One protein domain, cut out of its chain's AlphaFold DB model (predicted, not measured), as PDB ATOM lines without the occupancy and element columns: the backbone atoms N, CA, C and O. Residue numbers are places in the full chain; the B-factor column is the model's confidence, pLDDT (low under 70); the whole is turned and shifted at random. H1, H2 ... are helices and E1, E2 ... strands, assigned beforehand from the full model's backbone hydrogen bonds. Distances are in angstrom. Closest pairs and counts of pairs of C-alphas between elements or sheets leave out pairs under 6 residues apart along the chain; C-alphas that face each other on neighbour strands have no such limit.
ATOM      1  N   ALA A   2      75.496 -67.614 109.278       48.72
ATOM      2  CA  ALA A   2      76.905 -67.707 109.650       48.72
ATOM      3  C   ALA A   2      77.693 -66.752 108.742       48.72
ATOM      4  O   ALA A   2      78.373 -67.223 107.845       48.72
ATOM      5  N   ASP A   3      77.485 -65.435 108.882       55.06
ATOM      6  CA  ASP A   3      78.425 -64.456 108.293       55.06
ATOM      7  C   ASP A   3      78.325 -62.994 108.790       55.06
ATOM      8  O   ASP A   3      78.965 -62.102 108.234       55.06
ATOM      9  N   GLU A   4      77.554 -62.686 109.841       56.56
ATOM     10  CA  GLU A   4      77.581 -61.316 110.394       56.56
ATOM     11  C   GLU A   4      78.882 -61.024 111.153       56.56
ATOM     12  O   GLU A   4      79.438 -59.930 111.043       56.56
ATOM     13  N   ALA A   5      79.414 -62.018 111.872       55.72
ATOM     14  CA  ALA A   5      80.647 -61.863 112.639       55.72
ATOM     15  C   ALA A   5      81.874 -61.610 111.740       55.72
ATOM     16  O   ALA A   5      82.744 -60.824 112.109       55.72
ATOM     17  N   THR A   6      81.931 -62.210 110.545       54.22
ATOM     18  CA  THR A   6      83.031 -62.004 109.585       54.22
ATOM     19  C   THR A   6      82.980 -60.611 108.954       54.22
ATOM     20  O   THR A   6      84.018 -59.983 108.752       54.22
ATOM     21  N   THR A   7      81.778 -60.086 108.689       55.38
ATOM     22  CA  THR A   7      81.592 -58.773 108.043       55.38
ATOM     23  C   THR A   7      81.887 -57.611 109.003       55.38
ATOM     24  O   THR A   7      82.503 -56.618 108.604       55.38
ATOM     25  N   ALA A   8      81.551 -57.756 110.294       58.28
ATOM     26  CA  ALA A   8      81.882 -56.780 111.342       58.28
ATOM     27  C   ALA A   8      83.402 -56.632 111.592       58.28
ATOM     28  O   ALA A   8      83.857 -55.595 112.078       58.28
ATOM     29  N   LEU A   9      84.208 -57.633 111.217       58.34
ATOM     30  CA  LEU A   9      85.675 -57.580 111.273       58.34
ATOM     31  C   LEU A   9      86.307 -56.834 110.084       58.34
ATOM     32  O   LEU A   9      87.516 -56.603 110.102       58.34
ATOM     33  N   SER A  10      85.538 -56.420 109.065       64.94
ATOM     34  CA  SER A  10      86.109 -55.817 107.842       64.94
ATOM     35  C   SER A  10      86.890 -54.514 108.081       64.94
ATOM     36  O   SER A  10      87.735 -54.145 107.266       64.94
ATOM     37  N   GLY A  11      86.720 -53.881 109.242       78.12
ATOM     38  CA  GLY A  11      87.577 -52.799 109.724       78.12
ATOM     39  C   GLY A  11      88.193 -53.044 111.099       78.12
ATOM     40  O   GLY A  11      89.089 -52.307 111.479       78.12
ATOM     41  N   ARG A  12      87.770 -54.055 111.862       84.75
ATOM     42  CA  ARG A  12      88.164 -54.239 113.266       84.75
ATOM     43  C   ARG A  12      89.228 -55.322 113.403       84.75
ATOM     44  O   ARG A  12      88.995 -56.471 113.052       84.75
ATOM     45  N   VAL A  13      90.396 -54.953 113.927       89.56
ATOM     46  CA  VAL A  13      91.541 -55.862 114.108       89.56
ATOM     47  C   VAL A  13      91.590 -56.495 115.494       89.56
ATOM     48  O   VAL A  13      92.135 -57.585 115.631       89.56
ATOM     49  N   LEU A  14      91.013 -55.849 116.514       89.88
ATOM     50  CA  LEU A  14      90.925 -56.412 117.861       89.88
ATOM     51  C   LEU A  14      89.580 -56.088 118.515       89.88
ATOM     52  O   LEU A  14      89.054 -54.975 118.416       89.88
ATOM     53  N   GLN A  15      89.035 -57.077 119.215       91.81
ATOM     54  CA  GLN A  15      87.885 -56.947 120.094       91.81
ATOM     55  C   GLN A  15      88.227 -57.568 121.438       91.81
ATOM     56  O   GLN A  15      88.494 -58.763 121.507       91.81
ATOM     57  N   VAL A  16      88.167 -56.762 122.493       92.56
ATOM     58  CA  VAL A  16      88.214 -57.229 123.875       92.56
ATOM     59  C   VAL A  16      86.877 -56.901 124.522       92.56
ATOM     60  O   VAL A  16      86.357 -55.792 124.378       92.56
ATOM     61  N   THR A  17      86.273 -57.889 125.171       94.31
ATOM     62  CA  THR A  17      84.971 -57.761 125.827       94.31
ATOM     63  C   THR A  17      85.042 -58.468 127.172       94.31
ATOM     64  O   THR A  17      85.467 -59.616 127.234       94.31
ATOM     65  N   ASP A  18      84.666 -57.743 128.222       95.12
ATOM     66  CA  ASP A  18      84.655 -58.164 129.626       95.12
ATOM     67  C   ASP A  18      85.955 -58.828 130.127       95.12
ATOM     68  O   ASP A  18      85.945 -59.794 130.891       95.12
ATOM     69  N   LEU A  19      87.113 -58.306 129.703       92.50
ATOM     70  CA  LEU A  19      88.405 -58.830 130.147       92.50
ATOM     71  C   LEU A  19      88.682 -58.422 131.596       92.50
ATOM     72  O   LEU A  19      88.805 -57.240 131.919       92.50
ATOM     73  N   THR A  20      88.853 -59.426 132.448       93.75
ATOM     74  CA  THR A  20      89.235 -59.266 133.848       93.75
ATOM     75  C   THR A  20      90.501 -60.069 134.131       93.75
ATOM     76  O   THR A  20      90.575 -61.254 133.814       93.75
ATOM     77  N   VAL A  21      91.493 -59.431 134.748       92.56
ATOM     78  CA  VAL A  21      92.806 -60.018 135.037       92.56
ATOM     79  C   VAL A  21      93.110 -59.876 136.520       92.56
ATOM     80  O   VAL A  21      93.069 -58.774 137.068       92.56
ATOM     81  N   HIS A  22      93.444 -60.998 137.158       93.06
ATOM     82  CA  HIS A  22      93.864 -61.068 138.555       93.06
ATOM     83  C   HIS A  22      95.252 -61.699 138.655       93.06
ATOM     84  O   HIS A  22      95.548 -62.666 137.953       93.06
ATOM     85  N   PHE A  23      96.074 -61.194 139.571       91.12
ATOM     86  CA  PHE A  23      97.340 -61.814 139.952       91.12
ATOM     87  C   PHE A  23      97.221 -62.444 141.338       91.12
ATOM     88  O   PHE A  23      96.628 -61.858 142.241       91.12
ATOM     89  N   GLY A  24      97.793 -63.635 141.509       92.94
ATOM     90  CA  GLY A  24      97.957 -64.249 142.825       92.94
ATOM     91  C   GLY A  24      99.217 -63.711 143.496       92.94
ATOM     92  O   GLY A  24     100.319 -63.982 143.022       92.94
ATOM     93  N   VAL A  25      99.059 -62.957 144.583       92.25
ATOM     94  CA  VAL A  25     100.150 -62.379 145.383       92.25
ATOM     95  C   VAL A  25      99.917 -62.766 146.837       92.25
ATOM     96  O   VAL A  25      98.832 -62.534 147.358       92.25
ATOM     97  N   ASP A  26     100.902 -63.390 147.485       92.62
ATOM     98  CA  ASP A  26     100.827 -63.799 148.899       92.62
ATOM     99  C   ASP A  26      99.546 -64.582 149.264       92.62
ATOM    100  O   ASP A  26      98.900 -64.326 150.279       92.62
ATOM    101  N   ASN A  27      99.157 -65.547 148.420       92.69
ATOM    102  CA  ASN A  27      97.907 -66.321 148.527       92.69
ATOM    103  C   ASN A  27      96.605 -65.494 148.459       92.69
ATOM    104  O   ASN A  27      95.531 -66.006 148.783       92.69
ATOM    105  N   VAL A  28      96.667 -64.251 147.981       92.94
ATOM    106  CA  VAL A  28      95.509 -63.383 147.744       92.94
ATOM    107  C   VAL A  28      95.402 -63.046 146.256       92.94
ATOM    108  O   VAL A  28      96.394 -62.776 145.582       92.94
ATOM    109  N   TRP A  29      94.179 -63.052 145.727       93.38
ATOM    110  CA  TRP A  29      93.902 -62.582 144.371       93.38
ATOM    111  C   TRP A  29      93.763 -61.060 144.360       93.38
ATOM    112  O   TRP A  29      92.868 -60.509 144.997       93.38
ATOM    113  N   VAL A  30      94.635 -60.388 143.613       91.44
ATOM    114  CA  VAL A  30      94.640 -58.931 143.450       91.44
ATOM    115  C   VAL A  30      94.211 -58.588 142.019       91.44
ATOM    116  O   VAL A  30      94.826 -59.084 141.070       91.44
ATOM    117  N   PRO A  31      93.170 -57.761 141.822       91.06
ATOM    118  CA  PRO A  31      92.734 -57.367 140.488       91.06
ATOM    119  C   PRO A  31      93.727 -56.385 139.855       91.06
ATOM    120  O   PRO A  31      94.084 -55.375 140.458       91.06
ATOM    121  N   ALA A  32      94.137 -56.664 138.620       90.50
ATOM    122  CA  ALA A  32      94.966 -55.773 137.807       90.50
ATOM    123  C   ALA A  32      94.152 -55.029 136.747       90.50
ATOM    124  O   ALA A  32      94.402 -53.855 136.488       90.50
ATOM    125  N   ALA A  33      93.162 -55.696 136.159       90.62
ATOM    126  CA  ALA A  33      92.228 -55.111 135.210       90.62
ATOM    127  C   ALA A  33      90.835 -55.689 135.459       90.62
ATOM    128  O   ALA A  33      90.704 -56.887 135.701       90.62
ATOM    129  N   LEU A  34      89.802 -54.851 135.412       92.12
ATOM    130  CA  LEU A  34      88.422 -55.247 135.690       92.12
ATOM    131  C   LEU A  34      87.534 -54.841 134.514       92.12
ATOM    132  O   LEU A  34      87.517 -53.665 134.149       92.12
ATOM    133  N   SER A  35      86.807 -55.809 133.950       93.31
ATOM    134  CA  SER A  35      85.790 -55.616 132.907       93.31
ATOM    135  C   SER A  35      86.209 -54.661 131.780       93.31
ATOM    136  O   SER A  35      85.487 -53.728 131.412       93.31
ATOM    137  N   LEU A  36      87.394 -54.884 131.209       91.56
ATOM    138  CA  LEU A  36      87.891 -54.103 130.081       91.56
ATOM    139  C   LEU A  36      87.121 -54.441 128.802       91.56
ATOM    140  O   LEU A  36      86.987 -55.601 128.412       91.56
ATOM    141  N   ASN A  37      86.655 -53.394 128.126       92.44
ATOM    142  CA  ASN A  37      85.915 -53.475 126.873       92.44
ATOM    143  C   ASN A  37      86.509 -52.474 125.878       92.44
ATOM    144  O   ASN A  37      86.430 -51.268 126.110       92.44
ATOM    145  N   TYR A  38      87.105 -52.951 124.782       91.56
ATOM    146  CA  TYR A  38      87.625 -52.074 123.729       91.56
ATOM    147  C   TYR A  38      87.674 -52.736 122.348       91.56
ATOM    148  O   TYR A  38      87.634 -53.960 122.172       91.56
ATOM    149  N   SER A  39      87.737 -51.888 121.327       91.75
ATOM    150  CA  SER A  39      87.911 -52.250 119.927       91.75
ATOM    151  C   SER A  39      89.116 -51.523 119.359       91.75
ATOM    152  O   SER A  39      89.338 -50.354 119.662       91.75
ATOM    153  N   ILE A  40      89.877 -52.200 118.505       90.44
ATOM    154  CA  ILE A  40      90.889 -51.550 117.675       90.44
ATOM    155  C   ILE A  40      90.486 -51.763 116.229       90.44
ATOM    156  O   ILE A  40      90.267 -52.896 115.793       90.44
ATOM    157  N   GLU A  41      90.384 -50.664 115.497       90.44
ATOM    158  CA  GLU A  41      90.138 -50.662 114.063       90.44
ATOM    159  C   GLU A  41      91.455 -50.599 113.286       90.44
ATOM    160  O   GLU A  41      92.480 -50.102 113.756       90.44
ATOM    161  N   ARG A  42      91.435 -51.141 112.076       88.56
ATOM    162  CA  ARG A  42      92.548 -51.166 111.144       88.56
ATOM    163  C   ARG A  42      92.918 -49.734 110.775       88.56
ATOM    164  O   ARG A  42      92.070 -48.970 110.336       88.56
ATOM    165  N   GLY A  43      94.201 -49.411 110.892       89.62
ATOM    166  CA  GLY A  43      94.716 -48.078 110.567       89.62
ATOM    167  C   GLY A  43      94.620 -47.069 111.711       89.62
ATOM    168  O   GLY A  43      95.152 -45.972 111.567       89.62
ATOM    169  N   ASN A  44      94.034 -47.442 112.855       85.31
ATOM    170  CA  ASN A  44      93.982 -46.579 114.032       85.31
ATOM    171  C   ASN A  44      95.150 -46.868 114.981       85.31
ATOM    172  O   ASN A  44      95.574 -48.012 115.158       85.31
ATOM    173  N   VAL A  45      95.646 -45.813 115.626       87.75
ATOM    174  CA  VAL A  45      96.629 -45.915 116.709       87.75
ATOM    175  C   VAL A  45      95.877 -45.968 118.033       87.75
ATOM    176  O   VAL A  45      95.079 -45.084 118.335       87.75
ATOM    177  N   PHE A  46      96.148 -46.999 118.827       89.56
ATOM    178  CA  PHE A  46      95.594 -47.174 120.166       89.56
ATOM    179  C   PHE A  46      96.715 -47.102 121.204       89.56
ATOM    180  O   PHE A  46      97.785 -47.676 121.002       89.56
ATOM    181  N   ALA A  47      96.470 -46.403 122.311       88.44
ATOM    182  CA  ALA A  47      97.427 -46.260 123.400       88.44
ATOM    183  C   ALA A  47      96.754 -46.542 124.745       88.44
ATOM    184  O   ALA A  47      95.694 -45.997 125.049       88.44
ATOM    185  N   ILE A  48      97.417 -47.354 125.568       86.69
ATOM    186  CA  ILE A  48      97.044 -47.590 126.963       86.69
ATOM    187  C   ILE A  48      97.957 -46.727 127.838       86.69
ATOM    188  O   ILE A  48      99.176 -46.900 127.831       86.69
ATOM    189  N   VAL A  49      97.379 -45.795 128.598       89.44
ATOM    190  CA  VAL A  49      98.124 -44.839 129.435       89.44
ATOM    191  C   VAL A  49      97.591 -44.859 130.865       89.44
ATOM    192  O   VAL A  49      96.397 -45.011 131.099       89.44
ATOM    193  N   GLY A  50      98.485 -44.701 131.841       89.00
ATOM    194  CA  GLY A  50      98.140 -44.688 133.261       89.00
ATOM    195  C   GLY A  50      99.371 -44.787 134.160       89.00
ATOM    196  O   GLY A  50     100.485 -45.024 133.689       89.00
ATOM    197  N   ARG A  51      99.168 -44.605 135.472       91.25
ATOM    198  CA  ARG A  51     100.222 -44.696 136.506       91.25
ATOM    199  C   ARG A  51     100.901 -46.071 136.499       91.25
ATOM    200  O   ARG A  51     100.247 -47.036 136.119       91.25
ATOM    201  N   SER A  52     102.156 -46.173 136.960       87.12
ATOM    202  CA  SER A  52     102.985 -47.405 136.958       87.12
ATOM    203  C   SER A  52     102.188 -48.698 137.205       87.12
ATOM    204  O   SER A  52     102.204 -49.575 136.346       87.12
ATOM    205  N   ASP A  53     101.338 -48.737 138.235       82.94
ATOM    206  CA  ASP A  53     100.677 -49.973 138.695       82.94
ATOM    207  C   ASP A  53      99.194 -50.093 138.315       82.94
ATOM    208  O   ASP A  53      98.423 -50.791 138.960       82.94
ATOM    209  N   SER A  54      98.751 -49.401 137.266       80.75
ATOM    210  CA  SER A  54      97.340 -49.412 136.850       80.75
ATOM    211  C   SER A  54      96.933 -50.613 135.980       80.75
ATOM    212  O   SER A  54      95.949 -50.515 135.257       80.75
ATOM    213  N   GLY A  55      97.724 -51.694 135.943       81.94
ATOM    214  CA  GLY A  55      97.376 -52.920 135.204       81.94
ATOM    215  C   GLY A  55      97.609 -52.918 133.687       81.94
ATOM    216  O   GLY A  55      97.358 -53.923 133.039       81.94
ATOM    217  N   LYS A  56      98.150 -51.834 133.116       89.69
ATOM    218  CA  LYS A  56      98.350 -51.641 131.654       89.69
ATOM    219  C   LYS A  56      99.125 -52.757 130.948       89.69
ATOM    220  O   LYS A  56      98.888 -53.014 129.782       89.69
ATOM    221  N   SER A  57     100.108 -53.355 131.620       85.31
ATOM    222  CA  SER A  57     100.930 -54.426 131.037       85.31
ATOM    223  C   SER A  57     100.238 -55.790 131.065       85.31
ATOM    224  O   SER A  57     100.741 -56.733 130.469       85.31
ATOM    225  N   ALA A  58      99.128 -55.899 131.794       79.25
ATOM    226  CA  ALA A  58      98.360 -57.125 131.958       79.25
ATOM    227  C   ALA A  58      97.103 -57.157 131.070       79.25
ATOM    228  O   ALA A  58      96.413 -58.172 131.044       79.25
ATOM    229  N   SER A  59      96.804 -56.047 130.391       68.19
ATOM    230  CA  SER A  59      95.668 -55.850 129.485       68.19
ATOM    231  C   SER A  59      96.060 -55.998 128.025       68.19
ATOM    232  O   SER A  59      97.134 -55.458 127.674       68.19
TER     233      SER A  59
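What this domain is: This is residues 2 to 59 of the 59 residues of an uncharacterized protein of Cryobacterium sp. Hh38 (UniProt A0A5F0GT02). The model is one long, narrow hairpin of two antiparallel strands, E1 and E2, with a one-turn helix, H1, sticking out beyond the end where E1 begins and E2 ends. From that same end the unnamed stretch of residues 42 to 59 folds back beside the hairpin and turns in toward it over its last residues. The printed part has 58 residues, with one named helix and two named strands in the order H1, E1, E2; the sheet has the order E1 - E2, and the class is mostly strand. The whole is only just loose, close to extended, with a radius of gyration of the C-alphas of 15.0 A, and its outline is flat, spanning 46 by 27 by 11 A.

How they stand to each other: The sheet has two strands, E1, residues 12 to 25, and E2, residues 28 to 41. They are antiparallel neighbours, with 172 degrees between their N-to-C directions, and form a hairpin joined by a tight link of 2 residues. Near this link, N 25 and O 28 are within hydrogen-bond range at 2.9 A; toward the other end, N 40 and O 14 are also within range at 2.9 A. The C-alphas of Arg 12 and Glu 41, which face each other, are 4.2 A apart. E1 bends by 61 degrees at residue 18. H1, residues 4 to 8, joins E1 through a tight link of 3 residues and is apart from E2. In H1 every O i to N i+4 pair is within hydrogen-bond range. Residues 2 to 8, of which 4 to 8 belong to H1, stand free.

Where its parts are: E1 measures 35.2 A from C-alpha 12 at (88.164, -54.239, 113.266) to C-alpha 25 at (100.150, -62.379, 145.383). E2 returns over 36.4 A, from Val 28 to Glu 41, and ends with C-alpha 41 at (90.138, -50.662, 114.063). H1 runs from Glu 4 to Ala 8 and measures 6.3 A; its C-alpha 4 is at (77.581, -61.316, 110.394).

The domain as a whole: The two C-alphas farthest apart are those of Asp 3 and Asp 26, at 46.4 A, and the C-alphas of Ala 2 and Ser 59 are 29.8 A apart. The printed part has no cut; it begins at residue 2 and ends at residue 59, the chain's last residue. Neither of the two links between named elements is long. Residues 42 to 59 hold no named element, and their C-alphas lie 5 to 18 A from the mean of all C-alphas. The mean pLDDT of the printed part is 84.2; confidence is low, under 70, at residues 2 to 10 and residue 59, and H1 has a mean of 56.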